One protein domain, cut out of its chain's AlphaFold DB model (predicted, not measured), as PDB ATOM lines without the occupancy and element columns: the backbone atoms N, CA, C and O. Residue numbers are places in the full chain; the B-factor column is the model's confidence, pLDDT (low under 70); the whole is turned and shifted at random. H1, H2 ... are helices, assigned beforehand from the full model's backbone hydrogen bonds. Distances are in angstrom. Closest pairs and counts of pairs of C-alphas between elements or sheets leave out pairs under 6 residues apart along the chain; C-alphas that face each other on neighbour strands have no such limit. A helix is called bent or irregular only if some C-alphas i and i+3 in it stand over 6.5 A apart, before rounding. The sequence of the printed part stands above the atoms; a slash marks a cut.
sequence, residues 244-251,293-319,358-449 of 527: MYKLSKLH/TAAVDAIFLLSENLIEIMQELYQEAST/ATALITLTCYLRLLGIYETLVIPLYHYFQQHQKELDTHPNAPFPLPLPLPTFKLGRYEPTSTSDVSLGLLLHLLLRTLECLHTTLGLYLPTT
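What this domain is: This is residues 244 to 251, 293 to 319 and 358 to 449 of the 527 residues of the protein "Zn(2)-C6 fungal-type domain-containing protein" of Ajellomyces capsulatus (strain G186AR / H82 / ATCC MYA-2454 / RMSCC 2432) (UniProt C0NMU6). H3, the longest helix, makes the long axis of an up-and-down bundle with H2 and H4; short H1 packs on H2 and H3 where H3 begins. The other end of H3 runs past the bundle, residues 393 to 398 stick out there, and a long unnamed link returns from it to the start of H4. The printed part has 127 residues; its named elements along the chain are the helices H1, H2, H3 and H4, with no named strand, and its class is all helix, with 97 of the 127 residues in these helices. The whole is loose, with a radius of gyration of the C-alphas of 17.6 A, and spans 56 by 30 by 21 A.

How they stand to each other: Begin with H3, residues 358 to 394. Look next at H2, residues 293 to 319: its residues 299 to 310 alone touch H3, at a steep tilt of 41 degrees, opposite ways, and the closest C-alphas are those of Ser 303 and Leu 370, 7.4 A apart. Then find H4, residues 421 to 445, whose residues 434 to 445 alone touch H2, the same way at a shallow tilt of 24 degrees; the closest C-alphas, of Tyr 314 and Tyr 445, are 5.5 A apart. H3 and H4 are close but not clearly touching, with the C-alphas of Tyr 374 and Leu 431 closest at 7.6 A. H1, residues 244 to 251, touches residues 359 to 366 of H3 alone, the same way at a tilt of 37 degrees, only just steep; the closest C-alphas, of His 251 and Cys 366, are 5.6 A apart. H1 also touches H2, opposite ways at a shallow tilt of 25 degrees, the C-alphas of Leu 247 and Ile 309 closest at 6.7 A. H1 and H4 are apart. Every backbone O i to N i+4 pair is within hydrogen-bond range in H1, H2 and H4; in H3 30 of 33 are.

Where its parts are: Find C-alpha 358 at (113.974, 110.063, 105.556); from there H3 runs 53.8 A to C-alpha 394 at (89.666, 124.570, 151.271). It has a kink of 42 degrees near residue 388 and is irregular, with C-alphas 387 and 390 7.3 A apart. H2 measures 39.3 A, H4 35.9 A and H1 10.4 A. H4 ends at C-alpha 445, (110.151, 102.069, 116.058).

The domain as a whole: The C-alphas farthest apart, of Thr 319 and Thr 394, are 57.5 A apart. Residues 252 to 292 and 320 to 357 are not printed; across these cuts C-alphas 251 and 293 are 21.3 A apart, and C-alphas 319 and 358 are 19.9 A apart. H3 to H4 is a long link of 26 residues. The mean pLDDT of the printed part is 84.1; it is under 70 at residues 399 to 422 and 448 to 449.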
ATOM      1  N   MET A 244     104.595 105.530 104.553       93.18
ATOM      2  CA  MET A 244     105.365 106.744 104.239       93.18
ATOM      3  C   MET A 244     104.475 107.853 103.634       93.18
ATOM      4  O   MET A 244     104.634 109.031 103.972       93.18
ATOM      5  N   TYR A 245     103.469 107.497 102.820       95.43
ATOM      6  CA  TYR A 245     102.453 108.449 102.351       95.43
ATOM      7  C   TYR A 245     101.550 108.917 103.501       95.43
ATOM      8  O   TYR A 245     101.367 110.127 103.669       95.43
ATOM      9  N   LYS A 246     101.054 107.992 104.340       97.42
ATOM     10  CA  LYS A 246     100.269 108.328 105.545       97.42
ATOM     11  C   LYS A 246     101.033 109.294 106.459       97.42
ATOM     12  O   LYS A 246     100.484 110.311 106.870       97.42
ATOM     13  N   LEU A 247     102.316 109.024 106.710       96.65
ATOM     14  CA  LEU A 247     103.190 109.842 107.551       96.65
ATOM     15  C   LEU A 247     103.446 111.231 106.952       96.65
ATOM     16  O   LEU A 247     103.434 112.226 107.673       96.65
ATOM     17  N   SER A 248     103.623 111.310 105.631       96.32
ATOM     18  CA  SER A 248     103.772 112.579 104.907       96.32
ATOM     19  C   SER A 248     102.495 113.424 104.941       96.32
ATOM     20  O   SER A 248     102.569 114.643 105.084       96.32
ATOM     21  N   LYS A 249     101.320 112.786 104.863       97.13
ATOM     22  CA  LYS A 249     100.013 113.438 105.029       97.13
ATOM     23  C   LYS A 249      99.828 113.947 106.463       97.13
ATOM     24  O   LYS A 249      99.545 115.128 106.649       97.13
ATOM     25  N   LEU A 250     100.089 113.101 107.461       97.25
ATOM     26  CA  LEU A 250     100.035 113.458 108.883       97.25
ATOM     27  C   LEU A 250     100.952 114.650 109.214       97.25
ATOM     28  O   LEU A 250     100.574 115.551 109.958       97.25
ATOM     29  N   HIS A 251     102.154 114.680 108.632       96.78
ATOM     30  CA  HIS A 251     103.106 115.775 108.806       96.78
ATOM     31  C   HIS A 251     102.512 117.129 108.380       96.78
ATOM     32  O   HIS A 251     102.749 118.127 109.058       96.78
ATOM     33  N   THR A 293      86.869 122.535 121.060       72.19
ATOM     34  CA  THR A 293      86.460 121.122 121.006       72.19
ATOM     35  C   THR A 293      87.118 120.362 119.857       72.19
ATOM     36  O   THR A 293      87.948 119.490 120.097       72.19
ATOM     37  N   ALA A 294      86.816 120.743 118.612       80.35
ATOM     38  CA  ALA A 294      87.295 120.042 117.425       80.35
ATOM     39  C   ALA A 294      88.827 120.093 117.281       80.35
ATOM     40  O   ALA A 294      89.409 119.207 116.662       80.35
ATOM     41  N   ALA A 295      89.489 121.097 117.871       85.04
ATOM     42  CA  ALA A 295      90.947 121.127 117.958       85.04
ATOM     43  C   ALA A 295      91.493 120.037 118.902       85.04
ATOM     44  O   ALA A 295      92.414 119.326 118.515       85.04
ATOM     45  N   VAL A 296      90.921 119.858 120.100       86.84
ATOM     46  CA  VAL A 296      91.343 118.794 121.036       86.84
ATOM     47  C   VAL A 296      91.044 117.407 120.462       86.84
ATOM     48  O   VAL A 296      91.928 116.550 120.470       86.84
ATOM     49  N   ASP A 297      89.853 117.202 119.892       88.47
ATOM     50  CA  ASP A 297      89.468 115.932 119.259       88.47
ATOM     51  C   ASP A 297      90.445 115.559 118.119       88.47
ATOM     52  O   ASP A 297      90.917 114.423 118.034       88.47
ATOM     53  N   ALA A 298      90.829 116.536 117.282       91.82
ATOM     54  CA  ALA A 298      91.805 116.342 116.209       91.82
ATOM     55  C   ALA A 298      93.224 116.026 116.719       91.82
ATOM     56  O   ALA A 298      93.947 115.273 116.069       91.82
ATOM     57  N   ILE A 299      93.634 116.559 117.875       92.19
ATOM     58  CA  ILE A 299      94.958 116.283 118.463       92.19
ATOM     59  C   ILE A 299      95.062 114.821 118.903       92.19
ATOM     60  O   ILE A 299      96.066 114.170 118.608       92.19
ATOM     61  N   PHE A 300      94.022 114.274 119.540       94.23
ATOM     62  CA  PHE A 300      93.985 112.846 119.865       94.23
ATOM     63  C   PHE A 300      93.957 111.977 118.598       94.23
ATOM     64  O   PHE A 300      94.747 111.042 118.508       94.23
ATOM     65  N   LEU A 301      93.158 112.335 117.586       95.04
ATOM     66  CA  LEU A 301      93.093 111.595 116.318       95.04
ATOM     67  C   LEU A 301      94.437 111.575 115.562       95.04
ATOM     68  O   LEU A 301      94.855 110.532 115.069       95.04
ATOM     69  N   LEU A 302      95.161 112.699 115.492       96.35
ATOM     70  CA  LEU A 302      96.503 112.728 114.887       96.35
ATOM     71  C   LEU A 302      97.542 111.960 115.721       96.35
ATOM     72  O   LEU A 302      98.517 111.455 115.163       96.35
ATOM     73  N   SER A 303      97.337 111.847 117.035       96.88
ATOM     74  CA  SER A 303      98.183 111.032 117.914       96.88
ATOM     75  C   SER A 303      97.962 109.538 117.686       96.88
ATOM     76  O   SER A 303      98.929 108.788 117.577       96.88
ATOM     77  N   GLU A 304      96.701 109.121 117.562       96.61
ATOM     78  CA  GLU A 304      96.293 107.755 117.221       96.61
ATOM     79  C   GLU A 304      96.828 107.358 115.838       96.61
ATOM     80  O   GLU A 304      97.588 106.396 115.739       96.61
ATOM     81  N   ASN A 305      96.599 108.188 114.812       97.33
ATOM     82  CA  ASN A 305      97.161 107.992 113.472       97.33
ATOM     83  C   ASN A 305      98.700 107.851 113.494       97.33
ATOM     84  O   ASN A 305      99.254 107.011 112.787       97.33
ATOM     85  N   LEU A 306      99.424 108.655 114.290       97.56
ATOM     86  CA  LEU A 306     100.887 108.540 114.400       97.56
ATOM     87  C   LEU A 306     101.312 107.211 115.041       97.56
ATOM     88  O   LEU A 306     102.292 106.609 114.603       97.56
ATOM     89  N   ILE A 307     100.582 106.747 116.057       97.07
ATOM     90  CA  ILE A 307     100.822 105.458 116.715       97.07
ATOM     91  C   ILE A 307     100.575 104.305 115.732       97.07
ATOM     92  O   ILE A 307     101.450 103.449 115.599       97.07
ATOM     93  N   GLU A 308      99.460 104.310 114.993       96.90
ATOM     94  CA  GLU A 308      99.164 103.308 113.957       96.90
ATOM     95  C   GLU A 308     100.264 103.256 112.888       96.90
ATOM     96  O   GLU A 308     100.824 102.193 112.623       96.90
ATOM     97  N   ILE A 309     100.652 104.407 112.328       96.92
ATOM     98  CA  ILE A 309     101.692 104.496 111.292       96.92
ATOM     99  C   ILE A 309     103.047 103.979 111.806       96.92
ATOM    100  O   ILE A 309     103.749 103.270 111.084       96.92
ATOM    101  N   MET A 310     103.430 104.286 113.052       95.76
ATOM    102  CA  MET A 310     104.660 103.742 113.646       95.76
ATOM    103  C   MET A 310     104.577 102.224 113.874       95.76
ATOM    104  O   MET A 310     105.581 101.531 113.704       95.76
ATOM    105  N   GLN A 311     103.399 101.690 114.218       95.53
ATOM    106  CA  GLN A 311     103.184 100.245 114.354       95.53
ATOM    107  C   GLN A 311     103.219  99.525 112.999       95.53
ATOM    108  O   GLN A 311     103.820  98.454 112.915       95.53
ATOM    109  N   GLU A 312     102.653 100.106 111.937       95.51
ATOM    110  CA  GLU A 312     102.769  99.594 110.564       95.51
ATOM    111  C   GLU A 312     104.237  99.545 110.116       95.51
ATOM    112  O   GLU A 312     104.728  98.490 109.718       95.51
ATOM    113  N   LEU A 313     104.976 100.651 110.267       94.20
ATOM    114  CA  LEU A 313     106.394 100.726 109.893       94.20
ATOM    115  C   LEU A 313     107.277  99.754 110.699       94.20
ATOM    116  O   LEU A 313     108.253  99.219 110.168       94.20
ATOM    117  N   TYR A 314     106.949  99.508 111.972       92.94
ATOM    118  CA  TYR A 314     107.619  98.493 112.790       92.94
ATOM    119  C   TYR A 314     107.294  97.067 112.307       92.94
ATOM    120  O   TYR A 314     108.191  96.226 112.205       92.94
ATOM    121  N   GLN A 315     106.034  96.791 111.953       92.55
ATOM    122  CA  GLN A 315     105.616  95.498 111.403       92.55
ATOM    123  C   GLN A 315     106.287  95.209 110.053       92.55
ATOM    124  O   GLN A 315     106.834  94.116 109.884       92.55
ATOM    125  N   GLU A 316     106.344  96.180 109.136       91.92
ATOM    126  CA  GLU A 316     107.065  96.064 107.857       91.92
ATOM    127  C   GLU A 316     108.548  95.722 108.074       91.92
ATOM    128  O   GLU A 316     109.042  94.726 107.535       91.92
ATOM    129  N   ALA A 317     109.245  96.490 108.921       89.13
ATOM    130  CA  ALA A 317     110.658  96.269 109.231       89.13
ATOM    131  C   ALA A 317     110.910  94.899 109.889       89.13
ATOM    132  O   ALA A 317     111.861  94.199 109.533       89.13
ATOM    133  N   SER A 318     110.042  94.475 110.815       88.70
ATOM    134  CA  SER A 318     110.157  93.166 111.470       88.70
ATOM    135  C   SER A 318     109.894  91.996 110.511       88.70
ATOM    136  O   SER A 318     110.576  90.975 110.591       88.70
ATOM    137  N   THR A 319     108.976  92.160 109.555       89.22
ATOM    138  CA  THR A 319     108.646  91.140 108.546       89.22
ATOM    139  C   THR A 319     109.796  90.950 107.557       89.22
ATOM    140  O   THR A 319     110.142  89.820 107.217       89.22
ATOM    141  N   ALA A 358     115.114 109.185 105.794       92.71
ATOM    142  CA  ALA A 358     113.974 110.063 105.556       92.71
ATOM    143  C   ALA A 358     112.774 109.699 106.453       92.71
ATOM    144  O   ALA A 358     112.273 110.566 107.166       92.71
ATOM    145  N   THR A 359     112.367 108.426 106.490       93.61
ATOM    146  CA  THR A 359     111.236 107.928 107.294       93.61
ATOM    147  C   THR A 359     111.483 108.088 108.794       93.61
ATOM    148  O   THR A 359     110.605 108.553 109.524       93.61
ATOM    149  N   ALA A 360     112.699 107.793 109.264       93.17
ATOM    150  CA  ALA A 360     113.077 108.030 110.659       93.17
ATOM    151  C   ALA A 360     113.014 109.528 111.028       93.17
ATOM    152  O   ALA A 360     112.488 109.890 112.083       93.17
ATOM    153  N   LEU A 361     113.488 110.412 110.140       95.04
ATOM    154  CA  LEU A 361     113.443 111.862 110.348       95.04
ATOM    155  C   LEU A 361     112.017 112.428 110.307       95.04
ATOM    156  O   LEU A 361     111.703 113.257 111.159       95.04
ATOM    157  N   ILE A 362     111.150 111.989 109.385       95.64
ATOM    158  CA  ILE A 362     109.764 112.485 109.320       95.64
ATOM    159  C   ILE A 362     108.896 111.947 110.469       95.64
ATOM    160  O   ILE A 362     108.057 112.675 110.994       95.64
ATOM    161  N   THR A 363     109.169 110.734 110.965       95.77
ATOM    162  CA  THR A 363     108.553 110.239 112.212       95.77
ATOM    163  C   THR A 363     108.935 111.142 113.385       95.77
ATOM    164  O   THR A 363     108.075 111.570 114.156       95.77
ATOM    165  N   LEU A 364     110.220 111.505 113.486       96.31
ATOM    166  CA  LEU A 364     110.720 112.377 114.546       96.31
ATOM    167  C   LEU A 364     110.192 113.821 114.435       96.31
ATOM    168  O   LEU A 364     109.926 114.439 115.466       96.31
ATOM    169  N   THR A 365     109.993 114.377 113.232       97.07
ATOM    170  CA  THR A 365     109.368 115.708 113.101       97.07
ATOM    171  C   THR A 365     107.884 115.680 113.451       97.07
ATOM    172  O   THR A 365     107.442 116.588 114.153       97.07
ATOM    173  N   CYS A 366     107.131 114.644 113.061       97.67
ATOM    174  CA  CYS A 366     105.747 114.447 113.514       97.67
ATOM    175  C   CYS A 366     105.665 114.354 115.046       97.67
ATOM    176  O   CYS A 366     104.907 115.103 115.660       97.67
ATOM    177  N   TYR A 367     106.513 113.526 115.665       97.23
ATOM    178  CA  TYR A 367     106.617 113.387 117.122       97.23
ATOM    179  C   TYR A 367     106.876 114.729 117.826       97.23
ATOM    180  O   TYR A 367     106.117 115.139 118.703       97.23
ATOM    181  N   LEU A 368     107.922 115.456 117.416       96.30
ATOM    182  CA  LEU A 368     108.316 116.720 118.051       96.30
ATOM    183  C   LEU A 368     107.290 117.845 117.839       96.30
ATOM    184  O   LEU A 368     107.131 118.697 118.713       96.30
ATOM    185  N   ARG A 369     106.585 117.856 116.701       95.92
ATOM    186  CA  ARG A 369     105.467 118.780 116.446       95.92
ATOM    187  C   ARG A 369     104.306 118.504 117.379       95.92
ATOM    188  O   ARG A 369     103.821 119.426 118.026       95.92
ATOM    189  N   LEU A 370     103.908 117.239 117.472       95.72
ATOM    190  CA  LEU A 370     102.803 116.805 118.310       95.72
ATOM    191  C   LEU A 370     103.089 117.070 119.795       95.72
ATOM    192  O   LEU A 370     102.234 117.639 120.466       95.72
ATOM    193  N   LEU A 371     104.309 116.803 120.283       95.47
ATOM    194  CA  LEU A 371     104.737 117.226 121.626       95.47
ATOM    195  C   LEU A 371     104.586 118.739 121.846       95.47
ATOM    196  O   LEU A 371     104.141 119.154 122.912       95.47
ATOM    197  N   GLY A 372     104.910 119.565 120.846       92.68
ATOM    198  CA  GLY A 372     104.705 121.015 120.911       92.68
ATOM    199  C   GLY A 372     103.230 121.429 120.985       92.68
ATOM    200  O   GLY A 372     102.918 122.445 121.600       92.68
ATOM    201  N   ILE A 373     102.314 120.640 120.411       91.85
ATOM    202  CA  ILE A 373     100.867 120.843 120.577       91.85
ATOM    203  C   ILE A 373     100.413 120.382 121.975       91.85
ATOM    204  O   ILE A 373      99.659 121.081 122.646       91.85
ATOM    205  N   TYR A 374     100.914 119.249 122.473       93.55
ATOM    206  CA  TYR A 374     100.650 118.816 123.851       93.55
ATOM    207  C   TYR A 374     101.150 119.842 124.884       93.55
ATOM    208  O   TYR A 374     100.439 120.125 125.846       93.55
ATOM    209  N   GLU A 375     102.311 120.469 124.668       91.05
ATOM    210  CA  GLU A 375     102.829 121.559 125.510       91.05
ATOM    211  C   GLU A 375     101.848 122.750 125.575       91.05
ATOM    212  O   GLU A 375     101.618 123.298 126.657       91.05
ATOM    213  N   THR A 376     101.203 123.121 124.458       86.86
ATOM    214  CA  THR A 376     100.230 124.233 124.432       86.86
ATOM    215  C   THR A 376      98.883 123.893 125.076       86.86
ATOM    216  O   THR A 376      98.183 124.823 125.477       86.86
ATOM    217  N   LEU A 377      98.537 122.609 125.244       87.31
ATOM    218  CA  LEU A 377      97.391 122.171 126.057       87.31
ATOM    219  C   LEU A 377      97.745 122.057 127.548       87.31
ATOM    220  O   LEU A 377      97.002 122.535 128.406       87.31
ATOM    221  N   VAL A 378      98.885 121.439 127.871       89.34
ATOM    222  CA  VAL A 378      99.267 121.117 129.255       89.34
ATOM    223  C   VAL A 378      99.659 122.364 130.051       89.34
ATOM    224  O   VAL A 378      99.321 122.441 131.228       89.34
ATOM    225  N   ILE A 379     100.303 123.375 129.450       86.77
ATOM    226  CA  ILE A 379     100.689 124.600 130.179       86.77
ATOM    227  C   ILE A 379      99.466 125.383 130.715       86.77
ATOM    228  O   ILE A 379      99.462 125.706 131.906       86.77
ATOM    229  N   PRO A 380      98.413 125.674 129.918       83.66
ATOM    230  CA  PRO A 380      97.182 126.273 130.436       83.66
ATOM    231  C   PRO A 380      96.490 125.420 131.501       83.66
ATOM    232  O   PRO A 380      96.081 125.965 132.523       83.66
ATOM    233  N   LEU A 381      96.399 124.097 131.301       86.26
ATOM    234  CA  LEU A 381      95.795 123.178 132.273       86.26
ATOM    235  C   LEU A 381      96.555 123.178 133.607       86.26
ATOM    236  O   LEU A 381      95.940 123.293 134.663       86.26
ATOM    237  N   TYR A 382      97.888 123.125 133.570       87.82
ATOM    238  CA  TYR A 382      98.732 123.183 134.761       87.82
ATOM    239  C   TYR A 382      98.568 124.510 135.514       87.82
ATOM    240  O   TYR A 382      98.367 124.505 136.726       87.82
ATOM    241  N   HIS A 383      98.596 125.651 134.814       86.76
ATOM    242  CA  HIS A 383      98.356 126.952 135.448       86.76
ATOM    243  C   HIS A 383      96.950 127.067 136.042       86.76
ATOM    244  O   HIS A 383      96.782 127.680 137.094       86.76
ATOM    245  N   TYR A 384      95.957 126.465 135.391       83.52
ATOM    246  CA  TYR A 384      94.585 126.431 135.870       83.52
ATOM    247  C   TYR A 384      94.456 125.624 137.174       83.52
ATOM    248  O   TYR A 384      93.980 126.164 138.175       83.52
ATOM    249  N   PHE A 385      94.984 124.395 137.218       85.27
ATOM    250  CA  PHE A 385      95.064 123.610 138.456       85.27
ATOM    251  C   PHE A 385      95.855 124.346 139.550       85.27
ATOM    252  O   PHE A 385      95.378 124.454 140.675       85.27
ATOM    253  N   GLN A 386      97.013 124.932 139.223       88.49
ATOM    254  CA  GLN A 386      97.845 125.673 140.178       88.49
ATOM    255  C   GLN A 386      97.129 126.902 140.773       88.49
ATOM    256  O   GLN A 386      97.372 127.255 141.928       88.49
ATOM    257  N   GLN A 387      96.260 127.567 140.007       87.90
ATOM    258  CA  GLN A 387      95.471 128.698 140.500       87.90
ATOM    259  C   GLN A 387      94.378 128.241 141.476       87.90
ATOM    260  O   GLN A 387      94.212 128.853 142.531       87.90
ATOM    261  N   HIS A 388      93.661 127.165 141.141       84.29
ATOM    262  CA  HIS A 388      92.516 126.679 141.916       84.29
ATOM    263  C   HIS A 388      92.870 125.667 143.020       84.29
ATOM    264  O   HIS A 388      92.007 125.346 143.834       84.29
ATOM    265  N   GLN A 389      94.122 125.203 143.118       86.18
ATOM    266  CA  GLN A 389      94.573 124.232 144.129       86.18
ATOM    267  C   GLN A 389      94.144 124.619 145.554       86.18
ATOM    268  O   GLN A 389      93.590 123.798 146.272       86.18
ATOM    269  N   LYS A 390      94.273 125.900 145.924       86.18
ATOM    270  CA  LYS A 390      93.856 126.402 147.247       86.18
ATOM    271  C   LYS A 390      92.350 126.333 147.499       86.18
ATOM    272  O   LYS A 390      91.931 126.209 148.646       86.18
ATOM    273  N   GLU A 391      91.536 126.474 146.459       83.71
ATOM    274  CA  GLU A 391      90.077 126.369 146.565       83.71
ATOM    275  C   GLU A 391      89.680 124.897 146.748       83.71
ATOM    276  O   GLU A 391      88.853 124.589 147.606       83.71
ATOM    277  N   LEU A 392      90.368 123.998 146.033       77.85
ATOM    278  CA  LEU A 392      90.264 122.544 146.176       77.85
ATOM    279  C   LEU A 392      90.656 122.076 147.593       77.85
ATOM    280  O   LEU A 392      89.903 121.336 148.221       77.85
ATOM    281  N   ASP A 393      91.778 122.579 148.125       86.08
ATOM    282  CA  ASP A 393      92.253 122.314 149.495       86.08
ATOM    283  C   ASP A 393      91.260 122.810 150.563       86.08
ATOM    284  O   ASP A 393      91.102 122.194 151.618       86.08
ATOM    285  N   THR A 394      90.590 123.941 150.310       88.92
ATOM    286  CA  THR A 394      89.666 124.570 151.271       88.92
ATOM    287  C   THR A 394      88.300 123.875 151.291       88.92
ATOM    288  O   THR A 394      87.677 123.758 152.350       88.92
ATOM    289  N   HIS A 395      87.817 123.411 150.135       82.22
ATOM    290  CA  HIS A 395      86.485 122.824 149.982       82.22
ATOM    291  C   HIS A 395      86.493 121.578 149.070       82.22
ATOM    292  O   HIS A 395      85.945 121.627 147.968       82.22
ATOM    293  N   PRO A 396      86.993 120.419 149.544       79.37
ATOM    294  CA  PRO A 396      87.094 119.187 148.744       79.37
ATOM    295  C   PRO A 396      85.746 118.591 148.287       79.37
ATOM    296  O   PRO A 396      85.733 117.638 147.516       79.37
ATOM    297  N   ASN A 397      84.618 119.137 148.755       80.26
ATOM    298  CA  ASN A 397      83.256 118.731 148.384       80.26
ATOM    299  C   ASN A 397      82.448 119.849 147.685       80.26
ATOM    300  O   ASN A 397      81.248 119.684 147.470       80.26
ATOM    301  N   ALA A 398      83.047 121.008 147.377       74.64
ATOM    302  CA  ALA A 398      82.341 122.061 146.648       74.64
ATOM    303  C   ALA A 398      82.309 121.747 145.141       74.64
ATOM    304  O   ALA A 398      83.351 121.410 144.580       74.64
ATOM    305  N   PRO A 399      81.156 121.890 144.454       66.70
ATOM    306  CA  PRO A 399      81.098 121.746 143.003       66.70
ATOM    307  C   PRO A 399      81.935 122.852 142.351       66.70
ATOM    308  O   PRO A 399      81.662 124.042 142.522       66.70
ATOM    309  N   PHE A 400      82.979 122.447 141.634       64.80
ATOM    310  CA  PHE A 400      84.059 123.323 141.203       64.80
ATOM    311  C   PHE A 400      83.592 124.341 140.143       64.80
ATOM    312  O   PHE A 400      83.096 123.954 139.076       64.80
ATOM    313  N   PRO A 401      83.723 125.658 140.396       62.32
ATOM    314  CA  PRO A 401      83.212 126.685 139.498       62.32
ATOM    315  C   PRO A 401      84.176 126.912 138.327       62.32
ATOM    316  O   PRO A 401      84.934 127.879 138.327       62.32
ATOM    317  N   LEU A 402      84.130 126.035 137.317       60.96
ATOM    318  CA  LEU A 402      84.875 126.154 136.053       60.96
ATOM    319  C   LEU A 402      84.688 127.567 135.431       60.96
ATOM    320  O   LEU A 402      83.636 127.828 134.844       60.96
ATOM    321  N   PRO A 403      85.679 128.489 135.494       55.16
ATOM    322  CA  PRO A 403      85.530 129.874 135.018       55.16
ATOM    323  C   PRO A 403      85.594 130.002 133.492       55.16
ATOM    324  O   PRO A 403      85.430 131.086 132.935       55.16
ATOM    325  N   LEU A 404      85.907 128.897 132.818       58.42
ATOM    326  CA  LEU A 404      86.060 128.777 131.382       58.42
ATOM    327  C   LEU A 404      85.070 127.712 130.902       58.42
ATOM    328  O   LEU A 404      85.059 126.620 131.476       58.42
ATOM    329  N   PRO A 405      84.281 127.966 129.843       56.70
ATOM    330  CA  PRO A 405      83.568 126.896 129.167       56.70
ATOM    331  C   PRO A 405      84.617 125.968 128.552       56.70
ATOM    332  O   PRO A 405      85.209 126.284 127.516       56.70
ATOM    333  N   LEU A 406      84.888 124.846 129.227       56.05
ATOM    334  CA  LEU A 406      85.779 123.821 128.699       56.05
ATOM    335  C   LEU A 406      85.289 123.415 127.301       56.05
ATOM    336  O   LEU A 406      84.075 123.287 127.095       56.05
ATOM    337  N   PRO A 407      86.199 123.203 126.334       54.49
ATOM    338  CA  PRO A 407      85.821 122.599 125.068       54.49
ATOM    339  C   PRO A 407      85.059 121.298 125.334       54.49
ATOM    340  O   PRO A 407      85.520 120.452 126.097       54.49
ATOM    341  N   THR A 408      83.890 121.152 124.709       55.03
ATOM    342  CA  THR A 408      82.956 120.018 124.845       55.03
ATOM    343  C   THR A 408      83.481 118.762 124.135       55.03
ATOM    344  O   THR A 408      82.827 118.241 123.230       55.03
ATOM    345  N   PHE A 409      84.701 118.362 124.499       54.69
ATOM    346  CA  PHE A 409      85.516 117.257 123.992       54.69
ATOM    347  C   PHE A 409      84.678 116.018 123.651       54.69
ATOM    348  O   PHE A 409      83.916 115.558 124.497       54.69
ATOM    349  N   LYS A 410      84.805 115.465 122.440       55.88
ATOM    350  CA  LYS A 410      84.067 114.264 122.018       55.88
ATOM    351  C   LYS A 410      85.027 113.167 121.592       55.88
ATOM    352  O   LYS A 410      85.380 113.041 120.420       55.88
ATOM    353  N   LEU A 411      85.382 112.300 122.539       58.89
ATOM    354  CA  LEU A 411      86.204 111.126 122.259       58.89
ATOM    355  C   LEU A 411      85.354 110.041 121.571       58.89
ATOM    356  O   LEU A 411      84.795 109.137 122.200       58.89
ATOM    357  N   GLY A 412      85.193 110.184 120.255       65.45
ATOM    358  CA  GLY A 412      84.383 109.309 119.408       65.45
ATOM    359  C   GLY A 412      82.888 109.419 119.716       65.45
ATOM    360  O   GLY A 412      82.196 110.283 119.184       65.45
ATOM    361  N   ARG A 413      82.376 108.517 120.563       56.36
ATOM    362  CA  ARG A 413      80.988 108.552 121.074       56.36
ATOM    363  C   ARG A 413      80.884 109.022 122.526       56.36
ATOM    364  O   ARG A 413      79.771 109.191 123.014       56.36
ATOM    365  N   TYR A 414      82.008 109.201 123.219       49.66
ATOM    366  CA  TYR A 414      82.018 109.695 124.588       49.66
ATOM    367  C   TYR A 414      81.969 111.226 124.591       49.66
ATOM    368  O   TYR A 414      82.953 111.896 124.284       49.66
ATOM    369  N   GLU A 415      80.804 111.761 124.938       62.22
ATOM    370  CA  GLU A 415      80.580 113.174 125.230       62.22
ATOM    371  C   GLU A 415      80.462 113.323 126.760       62.22
ATOM    372  O   GLU A 415      79.529 112.764 127.343       62.22
ATOM    373  N   PRO A 416      81.391 114.027 127.437       58.31
ATOM    374  CA  PRO A 416      81.359 114.235 128.877       58.31
ATOM    375  C   PRO A 416      80.242 115.228 129.209       58.31
ATOM    376  O   PRO A 416      80.421 116.447 129.207       58.31
ATOM    377  N   THR A 417      79.054 114.696 129.472       51.00
ATOM    378  CA  THR A 417      77.886 115.483 129.863       51.00
ATOM    379  C   THR A 417      78.133 116.184 131.200       51.00
ATOM    380  O   THR A 417      78.345 115.524 132.215       51.00
ATOM    381  N   SER A 418      78.029 117.518 131.195       54.75
ATOM    382  CA  SER A 418      78.130 118.447 132.338       54.75
ATOM    383  C   SER A 418      79.465 118.497 133.109       54.75
ATOM    384  O   SER A 418      79.797 117.612 133.894       54.75
ATOM    385  N   THR A 419      80.179 119.616 132.920       55.01
ATOM    386  CA  THR A 419      80.718 120.517 133.973       55.01
ATOM    387  C   THR A 419      81.136 119.892 135.311       55.01
ATOM    388  O   THR A 419      80.714 120.350 136.369       55.01
ATOM    389  N   SER A 420      81.958 118.848 135.278       58.94
ATOM    390  CA  SER A 420      82.450 118.145 136.466       58.94
ATOM    391  C   SER A 420      83.960 117.960 136.379       58.94
ATOM    392  O   SER A 420      84.501 117.751 135.290       58.94
ATOM    393  N   ASP A 421      84.646 117.992 137.518       61.64
ATOM    394  CA  ASP A 421      86.108 117.832 137.623       61.64
ATOM    395  C   ASP A 421      86.609 116.522 137.025       61.64
ATOM    396  O   ASP A 421      87.696 116.456 136.451       61.64
ATOM    397  N   VAL A 422      85.748 115.502 137.067       61.87
ATOM    398  CA  VAL A 422      85.913 114.214 136.391       61.87
ATOM    399  C   VAL A 422      86.283 114.403 134.917       61.87
ATOM    400  O   VAL A 422      87.162 113.703 134.430       61.87
ATOM    401  N   SER A 423      85.693 115.376 134.210       77.21
ATOM    402  CA  SER A 423      86.020 115.655 132.803       77.21
ATOM    403  C   SER A 423      87.445 116.190 132.607       77.21
ATOM    404  O   SER A 423      88.105 115.828 131.633       77.21
ATOM    405  N   LEU A 424      87.952 116.996 133.545       81.58
ATOM    406  CA  LEU A 424      89.282 117.601 133.469       81.58
ATOM    407  C   LEU A 424      90.376 116.635 133.942       81.58
ATOM    408  O   LEU A 424      91.431 116.546 133.315       81.58
ATOM    409  N   GLY A 425      90.097 115.862 134.995       83.59
ATOM    410  CA  GLY A 425      90.943 114.755 135.441       83.59
ATOM    411  C   GLY A 425      91.035 113.644 134.391       83.59
ATOM    412  O   GLY A 425      92.131 113.162 134.110       83.59
ATOM    413  N   LEU A 426      89.916 113.299 133.741       87.69
ATOM    414  CA  LEU A 426      89.890 112.372 132.607       87.69
ATOM    415  C   LEU A 426      90.686 112.926 131.421       87.69
ATOM    416  O   LEU A 426      91.499 112.195 130.863       87.69
ATOM    417  N   LEU A 427      90.511 114.204 131.056       87.09
ATOM    418  CA  LEU A 427      91.291 114.828 129.985       87.09
ATOM    419  C   LEU A 427      92.794 114.781 130.292       87.09
ATOM    420  O   LEU A 427      93.564 114.345 129.444       87.09
ATOM    421  N   LEU A 428      93.220 115.158 131.502       89.31
ATOM    422  CA  LEU A 428      94.629 115.086 131.902       89.31
ATOM    423  C   LEU A 428      95.159 113.644 131.864       89.31
ATOM    424  O   LEU A 428      96.245 113.408 131.335       89.31
ATOM    425  N   HIS A 429      94.387 112.672 132.359       89.71
ATOM    426  CA  HIS A 429      94.747 111.255 132.308       89.71
ATOM    427  C   HIS A 429      94.875 110.740 130.864       89.71
ATOM    428  O   HIS A 429      95.836 110.041 130.552       89.71
ATOM    429  N   LEU A 430      93.965 111.131 129.967       92.14
ATOM    430  CA  LEU A 430      94.028 110.807 128.539       92.14
ATOM    431  C   LEU A 430      95.251 111.448 127.868       92.14
ATOM    432  O   LEU A 430      95.983 110.751 127.173       92.14
ATOM    433  N   LEU A 431      95.522 112.737 128.111       92.73
ATOM    434  CA  LEU A 431      96.707 113.421 127.575       92.73
ATOM    435  C   LEU A 431      97.999 112.705 128.012       92.73
ATOM    436  O   LEU A 431      98.855 112.421 127.175       92.73
ATOM    437  N   LEU A 432      98.115 112.359 129.302       92.68
ATOM    438  CA  LEU A 432      99.246 111.601 129.852       92.68
ATOM    439  C   LEU A 432      99.363 110.203 129.222       92.68
ATOM    440  O   LEU A 432     100.448 109.817 128.791       92.68
ATOM    441  N   ARG A 433      98.256 109.459 129.125       94.48
ATOM    442  CA  ARG A 433      98.243 108.084 128.605       94.48
ATOM    443  C   ARG A 433      98.547 108.018 127.107       94.48
ATOM    444  O   ARG A 433      99.240 107.099 126.671       94.48
ATOM    445  N   THR A 434      98.083 108.987 126.317       94.11
ATOM    446  CA  THR A 434      98.454 109.077 124.899       94.11
ATOM    447  C   THR A 434      99.934 109.425 124.747       94.11
ATOM    448  O   THR A 434     100.613 108.757 123.973       94.11
ATOM    449  N   LEU A 435     100.472 110.374 125.525       94.83
ATOM    450  CA  LEU A 435     101.908 110.696 125.520       94.83
ATOM    451  C   LEU A 435     102.788 109.488 125.898       94.83
ATOM    452  O   LEU A 435     103.781 109.223 125.223       94.83
ATOM    453  N   GLU A 436     102.404 108.726 126.924       95.29
ATOM    454  CA  GLU A 436     103.075 107.486 127.342       95.29
ATOM    455  C   GLU A 436     103.071 106.428 126.222       95.29
ATOM    456  O   GLU A 436     104.117 105.866 125.881       95.29
ATOM    457  N   CYS A 437     101.907 106.180 125.611       95.11
ATOM    458  CA  CYS A 437     101.752 105.235 124.503       95.11
ATOM    459  C   CYS A 437     102.598 105.638 123.285       95.11
ATOM    460  O   CYS A 437     103.259 104.803 122.660       95.11
ATOM    461  N   LEU A 438     102.627 106.934 122.973       94.32
ATOM    462  CA  LEU A 438     103.308 107.484 121.807       94.32
ATOM    463  C   LEU A 438     104.835 107.501 121.996       94.32
ATOM    464  O   LEU A 438     105.562 107.115 121.082       94.32
ATOM    465  N   HIS A 439     105.325 107.824 123.198       94.65
ATOM    466  CA  HIS A 439     106.733 107.651 123.579       94.65
ATOM    467  C   HIS A 439     107.163 106.176 123.518       94.65
ATOM    468  O   HIS A 439     108.205 105.855 122.947       94.65
ATOM    469  N   THR A 440     106.340 105.265 124.051       94.66
ATOM    470  CA  THR A 440     106.614 103.816 124.035       94.66
ATOM    471  C   THR A 440     106.679 103.277 122.607       94.66
ATOM    472  O   THR A 440     107.622 102.570 122.254       94.66
ATOM    473  N   THR A 441     105.729 103.663 121.752       94.19
ATOM    474  CA  THR A 441     105.692 103.245 120.342       94.19
ATOM    475  C   THR A 441     106.877 103.819 119.555       94.19
ATOM    476  O   THR A 441     107.502 103.093 118.781       94.19
ATOM    477  N   LEU A 442     107.267 105.079 119.805       93.88
ATOM    478  CA  LEU A 442     108.478 105.656 119.213       93.88
ATOM    479  C   LEU A 442     109.739 104.891 119.648       93.88
ATOM    480  O   LEU A 442     110.594 104.633 118.809       93.88
ATOM    481  N   GLY A 443     109.849 104.492 120.918       93.13
ATOM    482  CA  GLY A 443     110.990 103.719 121.430       93.13
ATOM    483  C   GLY A 443     111.122 102.310 120.835       93.13
ATOM    484  O   GLY A 443     112.227 101.772 120.785       93.13
ATOM    485  N   LEU A 444     110.020 101.728 120.345       91.29
ATOM    486  CA  LEU A 444     110.029 100.477 119.577       91.29
ATOM    487  C   LEU A 444     110.423 100.706 118.108       91.29
ATOM    488  O   LEU A 444     111.179  99.915 117.547       91.29
ATOM    489  N   TYR A 445     109.924 101.780 117.482       88.97
ATOM    490  CA  TYR A 445     110.151 102.069 116.058       88.97
ATOM    491  C   TYR A 445     111.511 102.723 115.749       88.97
ATOM    492  O   TYR A 445     112.127 102.464 114.710       88.97
ATOM    493  N   LEU A 446     111.992 103.565 116.659       88.76
ATOM    494  CA  LEU A 446     113.360 104.057 116.716       88.76
ATOM    495  C   LEU A 446     114.066 103.310 117.855       88.76
ATOM    496  O   LEU A 446     114.288 103.906 118.915       88.76
ATOM    497  N   PRO A 447     114.435 102.022 117.669       76.56
ATOM    498  CA  PRO A 447     115.312 101.372 118.626       76.56
ATOM    499  C   PRO A 447     116.548 102.255 118.759       76.56
ATOM    500  O   PRO A 447     117.101 102.724 117.756       76.56
ATOM    501  N   THR A 448     116.978 102.507 119.993       62.33
ATOM    502  CA  THR A 448     118.186 103.281 120.273       62.33
ATOM    503  C   THR A 448     119.395 102.480 119.808       62.33
ATOM    504  O   THR A 448     120.063 101.810 120.594       62.33
ATOM    505  N   THR A 449     119.652 102.535 118.493       52.10
ATOM    506  CA  THR A 449     120.845 102.003 117.835       52.10
ATOM    507  C   THR A 449     122.014 102.474 118.665       52.10
ATOM    508  O   THR A 449     122.261 103.679 118.762       52.10
TER     509      THR A 449